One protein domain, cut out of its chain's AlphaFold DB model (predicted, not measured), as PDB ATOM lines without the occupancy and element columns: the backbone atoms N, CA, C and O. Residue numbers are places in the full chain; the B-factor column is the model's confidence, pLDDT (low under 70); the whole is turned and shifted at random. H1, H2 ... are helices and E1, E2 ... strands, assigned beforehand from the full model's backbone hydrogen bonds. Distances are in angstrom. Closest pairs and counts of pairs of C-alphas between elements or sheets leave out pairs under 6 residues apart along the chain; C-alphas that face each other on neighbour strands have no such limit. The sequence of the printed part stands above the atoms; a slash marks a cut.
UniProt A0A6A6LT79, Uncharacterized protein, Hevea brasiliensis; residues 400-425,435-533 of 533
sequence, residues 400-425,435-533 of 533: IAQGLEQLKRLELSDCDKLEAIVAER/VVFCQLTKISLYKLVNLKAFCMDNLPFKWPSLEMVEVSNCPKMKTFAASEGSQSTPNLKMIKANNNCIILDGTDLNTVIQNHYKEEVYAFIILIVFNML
ATOM      1  N   ILE A 400      41.554 -11.164  22.467       81.50
ATOM      2  CA  ILE A 400      42.184 -12.090  23.425       81.50
ATOM      3  C   ILE A 400      42.773 -13.340  22.763       81.50
ATOM      4  O   ILE A 400      43.439 -14.126  23.437       81.50
ATOM      5  N   ALA A 401      42.546 -13.549  21.461       79.62
ATOM      6  CA  ALA A 401      42.936 -14.774  20.769       79.62
ATOM      7  C   ALA A 401      44.456 -15.020  20.818       79.62
ATOM      8  O   ALA A 401      44.886 -16.159  21.002       79.62
ATOM      9  N   GLN A 402      45.271 -13.959  20.743       79.25
ATOM     10  CA  GLN A 402      46.732 -14.045  20.896       79.25
ATOM     11  C   GLN A 402      47.164 -14.495  22.299       79.25
ATOM     12  O   GLN A 402      48.226 -15.083  22.460       79.25
ATOM     13  N   GLY A 403      46.339 -14.256  23.322       79.06
ATOM     14  CA  GLY A 403      46.643 -14.587  24.713       79.06
ATOM     15  C   GLY A 403      46.394 -16.047  25.101       79.06
ATOM     16  O   GLY A 403      46.644 -16.398  26.251       79.06
ATOM     17  N   LEU A 404      45.907 -16.901  24.193       85.38
ATOM     18  CA  LEU A 404      45.494 -18.287  24.475       85.38
ATOM     19  C   LEU A 404      46.592 -19.337  24.200       85.38
ATOM     20  O   LEU A 404      46.299 -20.496  23.906       85.38
ATOM     21  N   GLU A 405      47.869 -18.966  24.316       85.19
ATOM     22  CA  GLU A 405      49.019 -19.818  23.959       85.19
ATOM     23  C   GLU A 405      49.102 -21.142  24.743       85.19
ATOM     24  O   GLU A 405      49.614 -22.141  24.231       85.19
ATOM     25  N   GLN A 406      48.608 -21.155  25.988       91.25
ATOM     26  CA  GLN A 406      48.610 -22.331  26.870       91.25
ATOM     27  C   GLN A 406      47.379 -23.228  26.684       91.25
ATOM     28  O   GLN A 406      47.280 -24.258  27.359       91.25
ATOM     29  N   LEU A 407      46.442 -22.869  25.796       93.62
ATOM     30  CA  LEU A 407      45.224 -23.642  25.579       93.62
ATOM     31  C   LEU A 407      45.587 -25.006  24.997       93.62
ATOM     32  O   LEU A 407      46.193 -25.080  23.940       93.62
ATOM     33  N   LYS A 408      45.202 -26.086  25.682       94.50
ATOM     34  CA  LYS A 408      45.497 -27.480  25.318       94.50
ATOM     35  C   LYS A 408      44.300 -28.223  24.761       94.50
ATOM     36  O   LYS A 408      44.479 -29.097  23.910       94.50
ATOM     37  N   ARG A 409      43.102 -27.936  25.280       93.38
ATOM     38  CA  ARG A 409      41.861 -28.633  24.921       93.38
ATOM     39  C   ARG A 409      40.688 -27.670  24.818       93.38
ATOM     40  O   ARG A 409      40.417 -26.927  25.761       93.38
ATOM     41  N   LEU A 410      39.963 -27.776  23.712       95.88
ATOM     42  CA  LEU A 410      38.698 -27.089  23.482       95.88
ATOM     43  C   LEU A 410      37.618 -28.125  23.160       95.88
ATOM     44  O   LEU A 410      37.695 -28.807  22.141       95.88
ATOM     45  N   GLU A 411      36.629 -28.269  24.038       94.62
ATOM     46  CA  GLU A 411      35.555 -29.258  23.899       94.62
ATOM     47  C   GLU A 411      34.193 -28.558  24.007       94.62
ATOM     48  O   GLU A 411      33.826 -28.045  25.062       94.62
ATOM     49  N   LEU A 412      33.441 -28.530  22.909       96.81
ATOM     50  CA  LEU A 412      32.179 -27.811  22.775       96.81
ATOM     51  C   LEU A 412      31.082 -28.776  22.327       96.81
ATOM     52  O   LEU A 412      31.274 -29.519  21.361       96.81
ATOM     53  N   SER A 413      29.934 -28.773  23.009       95.38
ATOM     54  CA  SER A 413      28.824 -29.659  22.649       95.38
ATOM     55  C   SER A 413      27.426 -29.079  22.867       95.38
ATOM     56  O   SER A 413      27.170 -28.521  23.926       95.38
ATOM     57  N   ASP A 414      26.484 -29.316  21.954       93.75
ATOM     58  CA  ASP A 414      25.065 -28.953  22.131       93.75
ATOM     59  C   ASP A 414      24.855 -27.451  22.475       93.75
ATOM     60  O   ASP A 414      24.131 -27.125  23.410       93.75
ATOM     61  N   CYS A 415      25.532 -26.515  21.797       95.56
ATOM     62  CA  CYS A 415      25.344 -25.066  21.999       95.56
ATOM     63  C   CYS A 415      24.674 -24.450  20.767       95.56
ATOM     64  O   CYS A 415      25.350 -24.086  19.805       95.56
ATOM     65  N   ASP A 416      23.345 -24.356  20.792       91.00
ATOM     66  CA  ASP A 416      22.555 -24.112  19.582       91.00
ATOM     67  C   ASP A 416      22.804 -22.755  18.923       91.00
ATOM     68  O   ASP A 416      22.908 -22.723  17.703       91.00
ATOM     69  N   LYS A 417      22.923 -21.646  19.666       95.00
ATOM     70  CA  LYS A 417      23.177 -20.312  19.082       95.00
ATOM     71  C   LYS A 417      24.645 -19.987  18.802       95.00
ATOM     72  O   LYS A 417      24.918 -18.902  18.304       95.00
ATOM     73  N   LEU A 418      25.576 -20.892  19.097       95.38
ATOM     74  CA  LEU A 418      26.997 -20.613  18.913       95.38
ATOM     75  C   LEU A 418      27.308 -20.480  17.417       95.38
ATOM     76  O   LEU A 418      27.230 -21.471  16.692       95.38
ATOM     77  N   GLU A 419      27.656 -19.274  16.962       92.38
ATOM     78  CA  GLU A 419      27.947 -19.000  15.546       92.38
ATOM     79  C   GLU A 419      29.445 -19.035  15.236       92.38
ATOM     80  O   GLU A 419      29.836 -19.488  14.156       92.38
ATOM     81  N   ALA A 420      30.279 -18.607  16.190       91.12
ATOM     82  CA  ALA A 420      31.735 -18.607  16.091       91.12
ATOM     83  C   ALA A 420      32.389 -18.881  17.456       91.12
ATOM     84  O   ALA A 420      31.827 -18.584  18.509       91.12
ATOM     85  N   ILE A 421      33.597 -19.450  17.454       92.00
ATOM     86  CA  ILE A 421      34.370 -19.676  18.688       92.00
ATOM     87  C   ILE A 421      35.106 -18.390  19.074       92.00
ATOM     88  O   ILE A 421      35.057 -17.979  20.234       92.00
ATOM     89  N   VAL A 422      35.738 -17.741  18.097       89.44
ATOM     90  CA  VAL A 422      36.376 -16.427  18.223       89.44
ATOM     91  C   VAL A 422      35.554 -15.403  17.441       89.44
ATOM     92  O   VAL A 422      35.215 -15.651  16.282       89.44
ATOM     93  N   ALA A 423      35.227 -14.277  18.081       87.94
ATOM     94  CA  ALA A 423      34.486 -13.171  17.473       87.94
ATOM     95  C   ALA A 423      35.246 -12.552  16.288       87.94
ATOM     96  O   ALA A 423      36.446 -12.764  16.123       87.94
ATOM     97  N   GLU A 424      34.543 -11.758  15.484       83.38
ATOM     98  CA  GLU A 424      35.170 -10.888  14.484       83.38
ATOM     99  C   GLU A 424      35.778  -9.651  15.160       83.38
ATOM    100  O   GLU A 424      35.238  -9.171  16.165       83.38
ATOM    101  N   ARG A 425      36.899  -9.140  14.630       79.75
ATOM    102  CA  ARG A 425      37.492  -7.891  15.123       79.75
ATOM    103  C   ARG A 425      36.529  -6.730  14.900       79.75
ATOM    104  O   ARG A 425      35.904  -6.611  13.846       79.75
ATOM    105  N   VAL A 435      48.017 -15.235  15.229       80.62
ATOM    106  CA  VAL A 435      47.412 -15.955  16.361       80.62
ATOM    107  C   VAL A 435      47.941 -17.386  16.378       80.62
ATOM    108  O   VAL A 435      47.669 -18.176  15.472       80.62
ATOM    109  N   VAL A 436      48.704 -17.739  17.413       81.69
ATOM    110  CA  VAL A 436      49.362 -19.049  17.504       81.69
ATOM    111  C   VAL A 436      48.833 -19.842  18.692       81.69
ATOM    112  O   VAL A 436      49.091 -19.515  19.847       81.69
ATOM    113  N   PHE A 437      48.159 -20.955  18.409       84.06
ATOM    114  CA  PHE A 437      47.732 -21.912  19.427       84.06
ATOM    115  C   PHE A 437      48.838 -22.947  19.675       84.06
ATOM    116  O   PHE A 437      48.764 -24.095  19.234       84.06
ATOM    117  N   CYS A 438      49.900 -22.521  20.369       84.50
ATOM    118  CA  CYS A 438      51.131 -23.298  20.555       84.50
ATOM    119  C   CYS A 438      50.938 -24.646  21.255       84.50
ATOM    120  O   CYS A 438      51.687 -25.576  20.970       84.50
ATOM    121  N   GLN A 439      49.977 -24.765  22.172       89.81
ATOM    122  CA  GLN A 439      49.776 -25.980  22.972       89.81
ATOM    123  C   GLN A 439      48.466 -26.714  22.685       89.81
ATOM    124  O   GLN A 439      48.196 -27.735  23.320       89.81
ATOM    125  N   LEU A 440      47.652 -26.229  21.744       90.88
ATOM    126  CA  LEU A 440      46.331 -26.796  21.503       90.88
ATOM    127  C   LEU A 440      46.487 -28.135  20.804       90.88
ATOM    128  O   LEU A 440      46.860 -28.172  19.644       90.88
ATOM    129  N   THR A 441      46.198 -29.217  21.524       89.62
ATOM    130  CA  THR A 441      46.364 -30.597  21.035       89.62
ATOM    131  C   THR A 441      45.057 -31.196  20.547       89.62
ATOM    132  O   THR A 441      45.063 -32.040  19.650       89.62
ATOM    133  N   LYS A 442      43.929 -30.773  21.131       88.31
ATOM    134  CA  LYS A 442      42.621 -31.360  20.853       88.31
ATOM    135  C   LYS A 442      41.522 -30.312  20.739       88.31
ATOM    136  O   LYS A 442      41.301 -29.536  21.670       88.31
ATOM    137  N   ILE A 443      40.767 -30.399  19.649       91.25
ATOM    138  CA  ILE A 443      39.502 -29.691  19.444       91.25
ATOM    139  C   ILE A 443      38.395 -30.731  19.259       91.25
ATOM    140  O   ILE A 443      38.556 -31.686  18.505       91.25
ATOM    141  N   SER A 444      37.280 -30.564  19.962       90.38
ATOM    142  CA  SER A 444      36.097 -31.419  19.849       90.38
ATOM    143  C   SER A 444      34.853 -30.548  19.761       90.38
ATOM    144  O   SER A 444      34.546 -29.826  20.701       90.38
ATOM    145  N   LEU A 445      34.131 -30.642  18.652       92.25
ATOM    146  CA  LEU A 445      32.936 -29.879  18.317       92.25
ATOM    147  C   LEU A 445      31.810 -30.871  18.042       92.25
ATOM    148  O   LEU A 445      31.903 -31.666  17.110       92.25
ATOM    149  N   TYR A 446      30.758 -30.859  18.853       90.25
ATOM    150  CA  TYR A 446      29.673 -31.831  18.740       90.25
ATOM    151  C   TYR A 446      28.299 -31.168  18.794       90.25
ATOM    152  O   TYR A 446      28.003 -30.440  19.730       90.25
ATOM    153  N   LYS A 447      27.416 -31.453  17.835       88.62
ATOM    154  CA  LYS A 447      26.041 -30.923  17.807       88.62
ATOM    155  C   LYS A 447      25.995 -29.396  17.959       88.62
ATOM    156  O   LYS A 447      25.271 -28.863  18.792       88.62
ATOM    157  N   LEU A 448      26.800 -28.687  17.168       93.06
ATOM    158  CA  LEU A 448      26.812 -27.222  17.127       93.06
ATOM    159  C   LEU A 448      26.099 -26.766  15.853       93.06
ATOM    160  O   LEU A 448      26.719 -26.519  14.821       93.06
ATOM    161  N   VAL A 449      24.766 -26.727  15.908       91.06
ATOM    162  CA  VAL A 449      23.917 -26.619  14.710       91.06
ATOM    163  C   VAL A 449      24.052 -25.294  13.955       91.06
ATOM    164  O   VAL A 449      23.834 -25.276  12.743       91.06
ATOM    165  N   ASN A 450      24.432 -24.205  14.634       93.31
ATOM    166  CA  ASN A 450      24.629 -22.892  14.013       93.31
ATOM    167  C   ASN A 450      26.093 -22.466  13.846       93.31
ATOM    168  O   ASN A 450      26.327 -21.397  13.283       93.31
ATOM    169  N   LEU A 451      27.062 -23.293  14.256       92.25
ATOM    170  CA  LEU A 451      28.476 -22.935  14.158       92.25
ATOM    171  C   LEU A 451      28.881 -22.812  12.686       92.25
ATOM    172  O   LEU A 451      28.744 -23.771  11.927       92.25
ATOM    173  N   LYS A 452      29.372 -21.634  12.284       88.69
ATOM    174  CA  LYS A 452      29.773 -21.328  10.901       88.69
ATOM    175  C   LYS A 452      31.263 -21.580  10.665       88.69
ATOM    176  O   LYS A 452      31.628 -22.118   9.624       88.69
ATOM    177  N   ALA A 453      32.102 -21.216  11.636       85.56
ATOM    178  CA  ALA A 453      33.549 -21.417  11.621       85.56
ATOM    179  C   ALA A 453      34.128 -21.292  13.044       85.56
ATOM    180  O   ALA A 453      33.462 -20.826  13.968       85.56
ATOM    181  N   PHE A 454      35.398 -21.660  13.224       85.75
ATOM    182  CA  PHE A 454      36.185 -21.332  14.415       85.75
ATOM    183  C   PHE A 454      36.298 -19.811  14.586       85.75
ATOM    184  O   PHE A 454      36.057 -19.289  15.672       85.75
ATOM    185  N   CYS A 455      36.604 -19.099  13.503       84.62
ATOM    186  CA  CYS A 455      36.607 -17.643  13.431       84.62
ATOM    187  C   CYS A 455      36.182 -17.214  12.022       84.62
ATOM    188  O   CYS A 455      36.621 -17.819  11.038       84.62
ATOM    189  N   MET A 456      35.312 -16.206  11.947       77.12
ATOM    190  CA  MET A 456      34.793 -15.652  10.691       77.12
ATOM    191  C   MET A 456      35.661 -14.514  10.130       77.12
ATOM    192  O   MET A 456      35.503 -14.144   8.971       77.12
ATOM    193  N   ASP A 457      36.607 -14.005  10.920       78.12
ATOM    194  CA  ASP A 457      37.582 -13.002  10.493       78.12
ATOM    195  C   ASP A 457      38.776 -13.663   9.780       78.12
ATOM    196  O   ASP A 457      39.137 -14.816  10.051       78.12
ATOM    197  N   ASN A 458      39.424 -12.916   8.887       76.62
ATOM    198  CA  ASN A 458      40.633 -13.328   8.182       76.62
ATOM    199  C   ASN A 458      41.869 -13.183   9.091       76.62
ATOM    200  O   ASN A 458      42.785 -12.403   8.824       76.62
ATOM    201  N   LEU A 459      41.862 -13.905  10.214       75.69
ATOM    202  CA  LEU A 459      42.974 -13.956  11.160       75.69
ATOM    203  C   LEU A 459      43.959 -15.072  10.778       75.69
ATOM    204  O   LEU A 459      43.545 -16.220  10.598       75.69
ATOM    205  N   PRO A 460      45.268 -14.787  10.688       75.31
ATOM    206  CA  PRO A 460      46.264 -15.801  10.365       75.31
ATOM    207  C   PRO A 460      46.510 -16.725  11.569       75.31
ATOM    208  O   PRO A 460      47.292 -16.410  12.470       75.31
ATOM    209  N   PHE A 461      45.833 -17.879  11.588       78.81
ATOM    210  CA  PHE A 461      45.976 -18.893  12.638       78.81
ATOM    211  C   PHE A 461      47.099 -19.896  12.354       78.81
ATOM    212  O   PHE A 461      47.239 -20.407  11.241       78.81
ATOM    213  N   LYS A 462      47.850 -20.256  13.399       81.88
ATOM    214  CA  LYS A 462      48.848 -21.337  13.376       81.88
ATOM    215  C   LYS A 462      48.572 -22.366  14.471       81.88
ATOM    216  O   LYS A 462      48.327 -22.000  15.623       81.88
ATOM    217  N   TRP A 463      48.699 -23.649  14.125       84.06
ATOM    218  CA  TRP A 463      48.305 -24.782  14.975       84.06
ATOM    219  C   TRP A 463      49.448 -25.803  15.147       84.06
ATOM    220  O   TRP A 463      49.298 -26.974  14.790       84.06
ATOM    221  N   PRO A 464      50.620 -25.394  15.663       83.50
ATOM    222  CA  PRO A 464      51.826 -26.223  15.632       83.50
ATOM    223  C   PRO A 464      51.699 -27.543  16.406       83.50
ATOM    224  O   PRO A 464      52.368 -28.503  16.044       83.50
ATOM    225  N   SER A 465      50.847 -27.623  17.432       87.00
ATOM    226  CA  SER A 465      50.714 -28.810  18.299       87.00
ATOM    227  C   SER A 465      49.379 -29.541  18.159       87.00
ATOM    228  O   SER A 465      49.096 -30.439  18.949       87.00
ATOM    229  N   LEU A 466      48.540 -29.158  17.193       85.19
ATOM    230  CA  LEU A 466      47.205 -29.733  17.044       85.19
ATOM    231  C   LEU A 466      47.304 -31.168  16.548       85.19
ATOM    232  O   LEU A 466      47.775 -31.392  15.444       85.19
ATOM    233  N   GLU A 467      46.850 -32.125  17.358       83.94
ATOM    234  CA  GLU A 467      46.934 -33.557  17.056       83.94
ATOM    235  C   GLU A 467      45.596 -34.141  16.600       83.94
ATOM    236  O   GLU A 467      45.564 -35.067  15.787       83.94
ATOM    237  N   MET A 468      44.487 -33.626  17.139       80.69
ATOM    238  CA  MET A 468      43.155 -34.198  16.963       80.69
ATOM    239  C   MET A 468      42.091 -33.111  16.805       80.69
ATOM    240  O   MET A 468      41.932 -32.256  17.680       80.69
ATOM    241  N   VAL A 469      41.295 -33.215  15.740       84.88
ATOM    242  CA  VAL A 469      40.078 -32.416  15.545       84.88
ATOM    243  C   VAL A 469      38.889 -33.353  15.362       84.88
ATOM    244  O   VAL A 469      38.855 -34.157  14.438       84.88
ATOM    245  N   GLU A 470      37.901 -33.271  16.243       82.94
ATOM    246  CA  GLU A 470      36.631 -33.986  16.117       82.94
ATOM    247  C   GLU A 470      35.526 -32.966  15.843       82.94
ATOM    248  O   GLU A 470      35.314 -32.062  16.642       82.94
ATOM    249  N   VAL A 471      34.837 -33.089  14.711       84.69
ATOM    250  CA  VAL A 471      33.669 -32.281  14.348       84.69
ATOM    251  C   VAL A 471      32.524 -33.237  14.076       84.69
ATOM    252  O   VAL A 471      32.647 -34.167  13.291       84.69
ATOM    253  N   SER A 472      31.398 -33.095  14.748       83.50
ATOM    254  CA  SER A 472      30.272 -33.994  14.526       83.50
ATOM    255  C   SER A 472      28.955 -33.264  14.735       83.50
ATOM    256  O   SER A 472      28.783 -32.575  15.728       83.50
ATOM    257  N   ASN A 473      28.004 -33.421  13.822       82.94
ATOM    258  CA  ASN A 473      26.700 -32.773  13.790       82.94
ATOM    259  C   ASN A 473      26.790 -31.230  13.816       82.94
ATOM    260  O   ASN A 473      26.067 -30.584  14.574       82.94
ATOM    261  N   CYS A 474      27.665 -30.635  12.993       84.94
ATOM    262  CA  CYS A 474      27.856 -29.176  12.879       84.94
ATOM    263  C   CYS A 474      27.499 -28.638  11.470       84.94
ATOM    264  O   CYS A 474      28.345 -28.037  10.815       84.94
ATOM    265  N   PRO A 475      26.262 -28.823  10.973       83.38
ATOM    266  CA  PRO A 475      25.894 -28.694   9.553       83.38
ATOM    267  C   PRO A 475      26.198 -27.346   8.876       83.38
ATOM    268  O   PRO A 475      26.296 -27.290   7.652       83.38
ATOM    269  N   LYS A 476      26.314 -26.243   9.630       86.75
ATOM    270  CA  LYS A 476      26.630 -24.917   9.066       86.75
ATOM    271  C   LYS A 476      28.129 -24.638   8.934       86.75
ATOM    272  O   LYS A 476      28.489 -23.644   8.299       86.75
ATOM    273  N   MET A 477      28.987 -25.498   9.480       84.19
ATOM    274  CA  MET A 477      30.425 -25.261   9.555       84.19
ATOM    275  C   MET A 477      31.116 -25.614   8.235       84.19
ATOM    276  O   MET A 477      31.684 -26.686   8.104       84.19
ATOM    277  N   LYS A 478      31.068 -24.732   7.231       73.69
ATOM    278  CA  LYS A 478      31.612 -25.028   5.887       73.69
ATOM    279  C   LYS A 478      33.137 -24.947   5.797       73.69
ATOM    280  O   LYS A 478      33.731 -25.550   4.906       73.69
ATOM    281  N   THR A 479      33.762 -24.189   6.688       74.12
ATOM    282  CA  THR A 479      35.214 -24.021   6.791       74.12
ATOM    283  C   THR A 479      35.634 -24.120   8.250       74.12
ATOM    284  O   THR A 479      34.823 -23.937   9.160       74.12
ATOM    285  N   PHE A 480      36.907 -24.443   8.491       75.69
ATOM    286  CA  PHE A 480      37.451 -24.426   9.841       75.69
ATOM    287  C   PHE A 480      37.647 -22.991  10.324       75.69
ATOM    288  O   PHE A 480      37.128 -22.645  11.374       75.69
ATOM    289  N   ALA A 481      38.314 -22.136   9.550       74.69
ATOM    290  CA  ALA A 481      38.341 -20.689   9.775       74.69
ATOM    291  C   ALA A 481      38.275 -19.946   8.436       74.69
ATOM    292  O   ALA A 481      38.671 -20.492   7.405       74.69
ATOM    293  N   ALA A 482      37.804 -18.700   8.453       68.38
ATOM    294  CA  ALA A 482      37.680 -17.870   7.253       68.38
ATOM    295  C   ALA A 482      39.024 -17.383   6.675       68.38
ATOM    296  O   ALA A 482      39.035 -16.775   5.610       68.38
ATOM    297  N   SER A 483      40.145 -17.653   7.354       66.81
ATOM    298  CA  SER A 483      41.471 -17.176   6.960       66.81
ATOM    299  C   SER A 483      41.872 -17.612   5.547       66.81
ATOM    300  O   SER A 483      41.866 -18.810   5.247       66.81
ATOM    301  N   GLU A 484      42.296 -16.663   4.715       53.56
ATOM    302  CA  GLU A 484      42.851 -16.924   3.387       53.56
ATOM    303  C   GLU A 484      44.288 -17.456   3.521       53.56
ATOM    304  O   GLU A 484      45.217 -16.727   3.864       53.56
ATOM    305  N   GLY A 485      44.478 -18.759   3.290       55.28
ATOM    306  CA  GLY A 485      45.787 -19.423   3.319       55.28
ATOM    307  C   GLY A 485      45.736 -20.834   3.908       55.28
ATOM    308  O   GLY A 485      44.833 -21.168   4.673       55.28
ATOM    309  N   SER A 486      46.708 -21.681   3.548       54.19
ATOM    310  CA  SER A 486      46.832 -23.034   4.104       54.19
ATOM    311  C   SER A 486      47.147 -22.968   5.596       54.19
ATOM    312  O   SER A 486      48.195 -22.454   5.997       54.19
ATOM    313  N   GLN A 487      46.263 -23.510   6.432       64.81
ATOM    314  CA  GLN A 487      46.490 -23.546   7.870       64.81
ATOM    315  C   GLN A 487      47.533 -24.611   8.208       64.81
ATOM    316  O   GLN A 487      47.267 -25.814   8.154       64.81
ATOM    317  N   SER A 488      48.741 -24.165   8.560       64.25
ATOM    318  CA  SER A 488      49.833 -25.062   8.942       64.25
ATOM    319  C   SER A 488      49.483 -25.811  10.234       64.25
ATOM    320  O   SER A 488      49.348 -25.212  11.307       64.25
ATOM    321  N   THR A 489      49.321 -27.128  10.102       70.19
ATOM    322  CA  THR A 489      48.922 -28.082  11.150       70.19
ATOM    323  C   THR A 489      49.877 -29.287  11.149       70.19
ATOM    324  O   THR A 489      49.482 -30.418  10.876       70.19
ATOM    325  N   PRO A 490      51.176 -29.069  11.421       66.50
ATOM    326  CA  PRO A 490      52.232 -30.047  11.135       66.50
ATOM    327  C   PRO A 490      52.128 -31.353  11.939       66.50
ATOM    328  O   PRO A 490      52.676 -32.365  11.521       66.50
ATOM    329  N   ASN A 491      51.442 -31.332  13.085       69.62
ATOM    330  CA  ASN A 491      51.311 -32.474  13.993       69.62
ATOM    331  C   ASN A 491      49.910 -33.107  13.985       69.62
ATOM    332  O   ASN A 491      49.615 -33.932  14.853       69.62
ATOM    333  N   LEU A 492      49.045 -32.732  13.036       69.69
ATOM    334  CA  LEU A 492      47.673 -33.228  12.978       69.69
ATOM    335  C   LEU A 492      47.657 -34.696  12.562       69.69
ATOM    336  O   LEU A 492      48.013 -35.038  11.441       69.69
ATOM    337  N   LYS A 493      47.231 -35.568  13.479       67.88
ATOM    338  CA  LYS A 493      47.213 -37.025  13.280       67.88
ATOM    339  C   LYS A 493      45.851 -37.520  12.814       67.88
ATOM    340  O   LYS A 493      45.764 -38.520  12.107       67.88
ATOM    341  N   MET A 494      44.772 -36.878  13.270       64.69
ATOM    342  CA  MET A 494      43.422 -37.385  13.039       64.69
ATOM    343  C   MET A 494      42.373 -36.278  12.972       64.69
ATOM    344  O   MET A 494      42.272 -35.447  13.880       64.69
ATOM    345  N   ILE A 495      41.522 -36.357  11.946       68.50
ATOM    346  CA  ILE A 495      40.244 -35.648  11.902       68.50
ATOM    347  C   ILE A 495      39.111 -36.667  11.970       68.50
ATOM    348  O   ILE A 495      39.077 -37.632  11.209       68.50
ATOM    349  N   LYS A 496      38.166 -36.458  12.885       65.25
ATOM    350  CA  LYS A 496      36.942 -37.255  12.965       65.25
ATOM    351  C   LYS A 496      35.742 -36.381  12.627       65.25
ATOM    352  O   LYS A 496      35.423 -35.477  13.391       65.25
ATOM    353  N   ALA A 497      35.087 -36.666  11.506       66.81
ATOM    354  CA  ALA A 497      33.934 -35.932  10.999       66.81
ATOM    355  C   ALA A 497      32.704 -36.857  10.915       66.81
ATOM    356  O   ALA A 497      32.723 -37.822  10.162       66.81
ATOM    357  N   ASN A 498      31.652 -36.630  11.714       60.62
ATOM    358  CA  ASN A 498      30.408 -37.436  11.705       60.62
ATOM    359  C   ASN A 498      30.603 -38.966  11.738       60.62
ATOM    360  O   ASN A 498      29.931 -39.709  11.032       60.62
ATOM    361  N   ASN A 499      31.507 -39.444  12.601       54.69
ATOM    362  CA  ASN A 499      31.936 -40.850  12.723       54.69
ATOM    363  C   ASN A 499      32.804 -41.401  11.579       54.69
ATOM    364  O   ASN A 499      33.291 -42.523  11.712       54.69
ATOM    365  N   ASN A 500      33.097 -40.615  10.542       53.12
ATOM    366  CA  ASN A 500      34.156 -40.925   9.588       53.12
ATOM    367  C   ASN A 500      35.499 -40.461  10.167       53.12
ATOM    368  O   ASN A 500      35.675 -39.296  10.529       53.12
ATOM    369  N   CYS A 501      36.447 -41.387  10.298       52.06
ATOM    370  CA  CYS A 501      37.822 -41.067  10.668       52.06
ATOM    371  C   CYS A 501      38.630 -40.847   9.390       52.06
ATOM    372  O   CYS A 501      38.841 -41.791   8.633       52.06
ATOM    373  N   ILE A 502      39.102 -39.621   9.177       57.94
ATOM    374  CA  ILE A 502      40.057 -39.300   8.123       57.94
ATOM    375  C   ILE A 502      41.429 -39.182   8.799       57.94
ATOM    376  O   ILE A 502      41.690 -38.255   9.571       57.94
ATOM    377  N   ILE A 503      42.288 -40.174   8.563       52.00
ATOM    378  CA  ILE A 503      43.709 -40.117   8.927       52.00
ATOM    379  C   ILE A 503      44.394 -39.301   7.828       52.00
ATOM    380  O   ILE A 503      44.195 -39.592   6.650       52.00
ATOM    381  N   LEU A 504      45.132 -38.254   8.196       55.69
ATOM    382  CA  LEU A 504      45.708 -37.303   7.242       55.69
ATOM    383  C   LEU A 504      47.233 -37.374   7.241       55.69
ATOM    384  O   LEU A 504      47.845 -37.320   8.303       55.69
ATOM    385  N   ASP A 505      47.818 -37.365   6.042       46.50
ATOM    386  CA  ASP A 505      49.230 -37.057   5.804       46.50
ATOM    387  C   ASP A 505      49.355 -35.582   5.360       46.50
ATOM    388  O   ASP A 505      49.475 -35.271   4.176       46.50
ATOM    389  N   GLY A 506      49.289 -34.645   6.316       50.09
ATOM    390  CA  GLY A 506      49.785 -33.269   6.128       50.09
ATOM    391  C   GLY A 506      48.932 -32.277   5.314       50.09
ATOM    392  O   GLY A 506      49.493 -31.465   4.580       50.09
ATOM    393  N   THR A 507      47.603 -32.278   5.445       54.12
ATOM    394  CA  THR A 507      46.700 -31.358   4.710       54.12
ATOM    395  C   THR A 507      46.129 -30.196   5.531       54.12
ATOM    396  O   THR A 507      45.924 -30.292   6.737       54.12
ATOM    397  N   ASP A 508      45.777 -29.122   4.819       63.97
ATOM    398  CA  ASP A 508      45.032 -27.948   5.288       63.97
ATOM    399  C   ASP A 508      43.628 -28.299   5.845       63.97
ATOM    400  O   ASP A 508      42.812 -28.928   5.163       63.97
ATOM    401  N   LEU A 509      43.330 -27.859   7.078       66.50
ATOM    402  CA  LEU A 509      42.069 -28.121   7.801       66.50
ATOM    403  C   LEU A 509      40.827 -27.686   7.012       66.50
ATOM    404  O   LEU A 509      39.809 -28.381   7.020       66.50
ATOM    405  N   ASN A 510      40.909 -26.542   6.330       68.88
ATOM    406  CA  ASN A 510      39.792 -25.997   5.563       68.88
ATOM    407  C   ASN A 510      39.398 -26.929   4.413       68.88
ATOM    408  O   ASN A 510      38.209 -27.195   4.225       68.88
ATOM    409  N   THR A 511      40.380 -27.484   3.701       63.91
ATOM    410  CA  THR A 511      40.153 -28.427   2.599       63.91
ATOM    411  C   THR A 511      39.415 -29.691   3.064       63.91
ATOM    412  O   THR A 511      38.479 -30.140   2.401       63.91
ATOM    413  N   VAL A 512      39.776 -30.245   4.229       64.56
ATOM    414  CA  VAL A 512      39.141 -31.469   4.758       64.56
ATOM    415  C   VAL A 512      37.695 -31.219   5.181       64.56
ATOM    416  O   VAL A 512      36.811 -32.002   4.835       64.56
ATOM    417  N   ILE A 513      37.431 -30.106   5.871       66.56
ATOM    418  CA  ILE A 513      36.066 -29.736   6.272       66.56
ATOM    419  C   ILE A 513      35.190 -29.470   5.044       66.56
ATOM    420  O   ILE A 513      34.077 -29.984   4.964       66.56
ATOM    421  N   GLN A 514      35.695 -28.734   4.052       66.25
ATOM    422  CA  GLN A 514      34.954 -28.477   2.816       66.25
ATOM    423  C   GLN A 514      34.615 -29.768   2.059       66.25
ATOM    424  O   GLN A 514      33.499 -29.898   1.558       66.25
ATOM    425  N   ASN A 515      35.550 -30.720   1.968       60.75
ATOM    426  CA  ASN A 515      35.313 -31.996   1.289       60.75
ATOM    427  C   ASN A 515      34.293 -32.868   2.033       60.75
ATOM    428  O   ASN A 515      33.418 -33.431   1.383       60.75
ATOM    429  N   HIS A 516      34.322 -32.892   3.370       61.41
ATOM    430  CA  HIS A 516      33.318 -33.591   4.187       61.41
ATOM    431  C   HIS A 516      31.888 -33.118   3.881       61.41
ATOM    432  O   HIS A 516      31.006 -33.920   3.580       61.41
ATOM    433  N   TYR A 517      31.657 -31.801   3.874       58.06
ATOM    434  CA  TYR A 517      30.328 -31.264   3.560       58.06
ATOM    435  C   TYR A 517      29.958 -31.395   2.081       58.06
ATOM    436  O   TYR A 517      28.773 -31.471   1.762       58.06
ATOM    437  N   LYS A 518      30.932 -31.455   1.165       55.91
ATOM    438  CA  LYS A 518      30.656 -31.805  -0.236       55.91
ATOM    439  C   LYS A 518      30.171 -33.250  -0.352       55.91
ATOM    440  O   LYS A 518      29.171 -33.476  -1.024       55.91
ATOM    441  N   GLU A 519      30.819 -34.207   0.311       50.38
ATOM    442  CA  GLU A 519      30.415 -35.622   0.292       50.38
ATOM    443  C   GLU A 519      29.025 -35.848   0.909       50.38
ATOM    444  O   GLU A 519      28.225 -36.595   0.346       50.38
ATOM    445  N   GLU A 520      28.672 -35.136   1.986       47.22
ATOM    446  CA  GLU A 520      27.305 -35.160   2.535       47.22
ATOM    447  C   GLU A 520      26.268 -34.588   1.564       47.22
ATOM    448  O   GLU A 520      25.181 -35.149   1.427       47.22
ATOM    449  N   VAL A 521      26.599 -33.510   0.845       38.59
ATOM    450  CA  VAL A 521      25.728 -32.936  -0.191       38.59
ATOM    451  C   VAL A 521      25.555 -33.907  -1.362       38.59
ATOM    452  O   VAL A 521      24.436 -34.056  -1.845       38.59
ATOM    453  N   TYR A 522      26.598 -34.627  -1.784       31.00
ATOM    454  CA  TYR A 522      26.469 -35.667  -2.812       31.00
ATOM    455  C   TYR A 522      25.624 -36.854  -2.334       31.00
ATOM    456  O   TYR A 522      24.769 -37.314  -3.087       31.00
ATOM    457  N   ALA A 523      25.778 -37.309  -1.087       32.09
ATOM    458  CA  ALA A 523      24.924 -38.352  -0.518       32.09
ATOM    459  C   ALA A 523      23.448 -37.909  -0.438       32.09
ATOM    460  O   ALA A 523      22.548 -38.687  -0.760       32.09
ATOM    461  N   PHE A 524      23.195 -36.644  -0.084       28.17
ATOM    462  CA  PHE A 524      21.848 -36.067  -0.015       28.17
ATOM    463  C   PHE A 524      21.233 -35.837  -1.407       28.17
ATOM    464  O   PHE A 524      20.051 -36.110  -1.609       28.17
ATOM    465  N   ILE A 525      22.024 -35.402  -2.395       28.61
ATOM    466  CA  ILE A 525      21.588 -35.251  -3.793       28.61
ATOM    467  C   ILE A 525      21.304 -36.619  -4.416       28.61
ATOM    468  O   ILE A 525      20.290 -36.763  -5.090       28.61
ATOM    469  N   ILE A 526      22.122 -37.644  -4.154       28.75
ATOM    470  CA  ILE A 526      21.862 -39.014  -4.628       28.75
ATOM    471  C   ILE A 526      20.558 -39.555  -4.021       28.75
ATOM    472  O   ILE A 526      19.759 -40.143  -4.744       28.75
ATOM    473  N   LEU A 527      20.282 -39.290  -2.739       28.75
ATOM    474  CA  LEU A 527      19.020 -39.667  -2.084       28.75
ATOM    475  C   LEU A 527      17.791 -38.914  -2.622       28.75
ATOM    476  O   LEU A 527      16.712 -39.498  -2.690       28.75
ATOM    477  N   ILE A 528      17.927 -37.644  -3.018       29.14
ATOM    478  CA  ILE A 528      16.832 -36.871  -3.633       29.14
ATOM    479  C   ILE A 528      16.604 -37.302  -5.089       29.14
ATOM    480  O   ILE A 528      15.459 -37.448  -5.509       29.14
ATOM    481  N   VAL A 529      17.672 -37.564  -5.849       29.84
ATOM    482  CA  VAL A 529      17.583 -38.010  -7.249       29.84
ATOM    483  C   VAL A 529      17.016 -39.432  -7.352       29.84
ATOM    484  O   VAL A 529      16.273 -39.708  -8.286       29.84
ATOM    485  N   PHE A 530      17.264 -40.307  -6.370       30.62
ATOM    486  CA  PHE A 530      16.661 -41.648  -6.319       30.62
ATOM    487  C   PHE A 530      15.217 -41.698  -5.793       30.62
ATOM    488  O   PHE A 530      14.579 -42.732  -5.939       30.62
ATOM    489  N   ASN A 531      14.694 -40.627  -5.186       29.56
ATOM    490  CA  ASN A 531      13.289 -40.556  -4.747       29.56
ATOM    491  C   ASN A 531      12.387 -39.762  -5.713       29.56
ATOM    492  O   ASN A 531      11.192 -39.626  -5.457       29.56
ATOM    493  N   MET A 532      12.944 -39.218  -6.801       30.64
ATOM    494  CA  MET A 532      12.198 -38.523  -7.864       30.64
ATOM    495  C   MET A 532      12.259 -39.239  -9.227       30.64
ATOM    496  O   MET A 532      11.841 -38.669 -10.236       30.64
ATOM    497  N   LEU A 533      12.753 -40.478  -9.249       32.34
ATOM    498  CA  LEU A 533      12.637 -41.456 -10.338       32.34
ATOM    499  C   LEU A 533      11.845 -42.652  -9.812       32.34
ATOM    500  O   LEU A 533      11.044 -43.204 -10.598       32.34
TER     501      LEU A 533
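AT A GLANCE: This is residues 400 to 425 and 435 to 533 of the 533 residues of an uncharacterized protein of Hevea brasiliensis (UniProt A0A6A6LT79). The chain is wound in stacked turns, a short solenoid: the parallel strands E1, E3, E5 and E6 form one wall, and the two short strands E2 and E4 form a smaller pairing across the turns from it. E7 folds back beside E6 at the end of the stack, and there the long helix H2 begins, running out so that residues 521 to 533 stick out as an arm. The printed part has 125 residues with two named helices and seven named strands, in the order H1 E1 E2 E3 E4 E5 E6 E7 H2; the five-stranded sheet E1 E3 E5 E6 E7 is mixed, and E2 with E4 is parallel. The class is mixed, helices and strands, with under half of the residues, 54, in named elements. The whole is compact by its radius of gyration of the C-alphas, 15.1 A, yet elongated with the arm, spanning 55 by 33 by 26 A.

HOW THE PARTS SIT: Start at H1, residues 400 to 403, which is not on the five-stranded sheet. Next look at E1, residues 409 to 413, an edge strand parallel to E3, residues 442 to 446; N 412 and O 444 are 2.8 A apart, within hydrogen-bond range. Between them in the chain comes E2, residues 420 to 422, parallel to E4, residues 453 to 455, at 24 degrees, with N 422 and O 454 at 2.9 A. The closest C-alphas of H1 and E2 are those of Ala 401 and Val 422, 7.2 A apart. E5, residues 468 to 472, is parallel to E3, with N 445 and O 470 at 2.7 A. E6, residues 494 to 497, is parallel to E5, with N 471 and O 496 at 2.8 A. E6 and the edge strand E7, residues 500 to 503, form an antiparallel hairpin, with N 502 and O 495 at 2.8 A. H2, residues 509 to 529, only grazes the sheet with residues 509 to 517; its closest C-alphas to E6 are His 516 and Ala 497, 7.2 A. In H2 every O i to N i+4 pair is within hydrogen-bond range; H1 is too short for such a pair.

IN THESE COORDINATES: Find C-alpha 400 at (42.184, -12.090, 23.425), where H1 begins. E1 runs 13.3 A from C-alpha 409 at (41.861, -28.633, 24.921); E3 and E5 each run 13.1 A. H2 runs 30.4 A to C-alpha 529 at (17.583, -38.010, -7.249).

THE WHOLE: The C-alphas of Gly 403 and Leu 533, the two farthest apart, are 55.7 A apart. Residues 426 to 434 are not printed, and C-alphas 425 and 435 are 12.8 A apart across this cut. The links E4 to E5 and E5 to E6 are long, with 12 and 21 residues. Mean pLDDT of the printed part is 72.5; residues 482 to 488 and 490 to 533 are under 70.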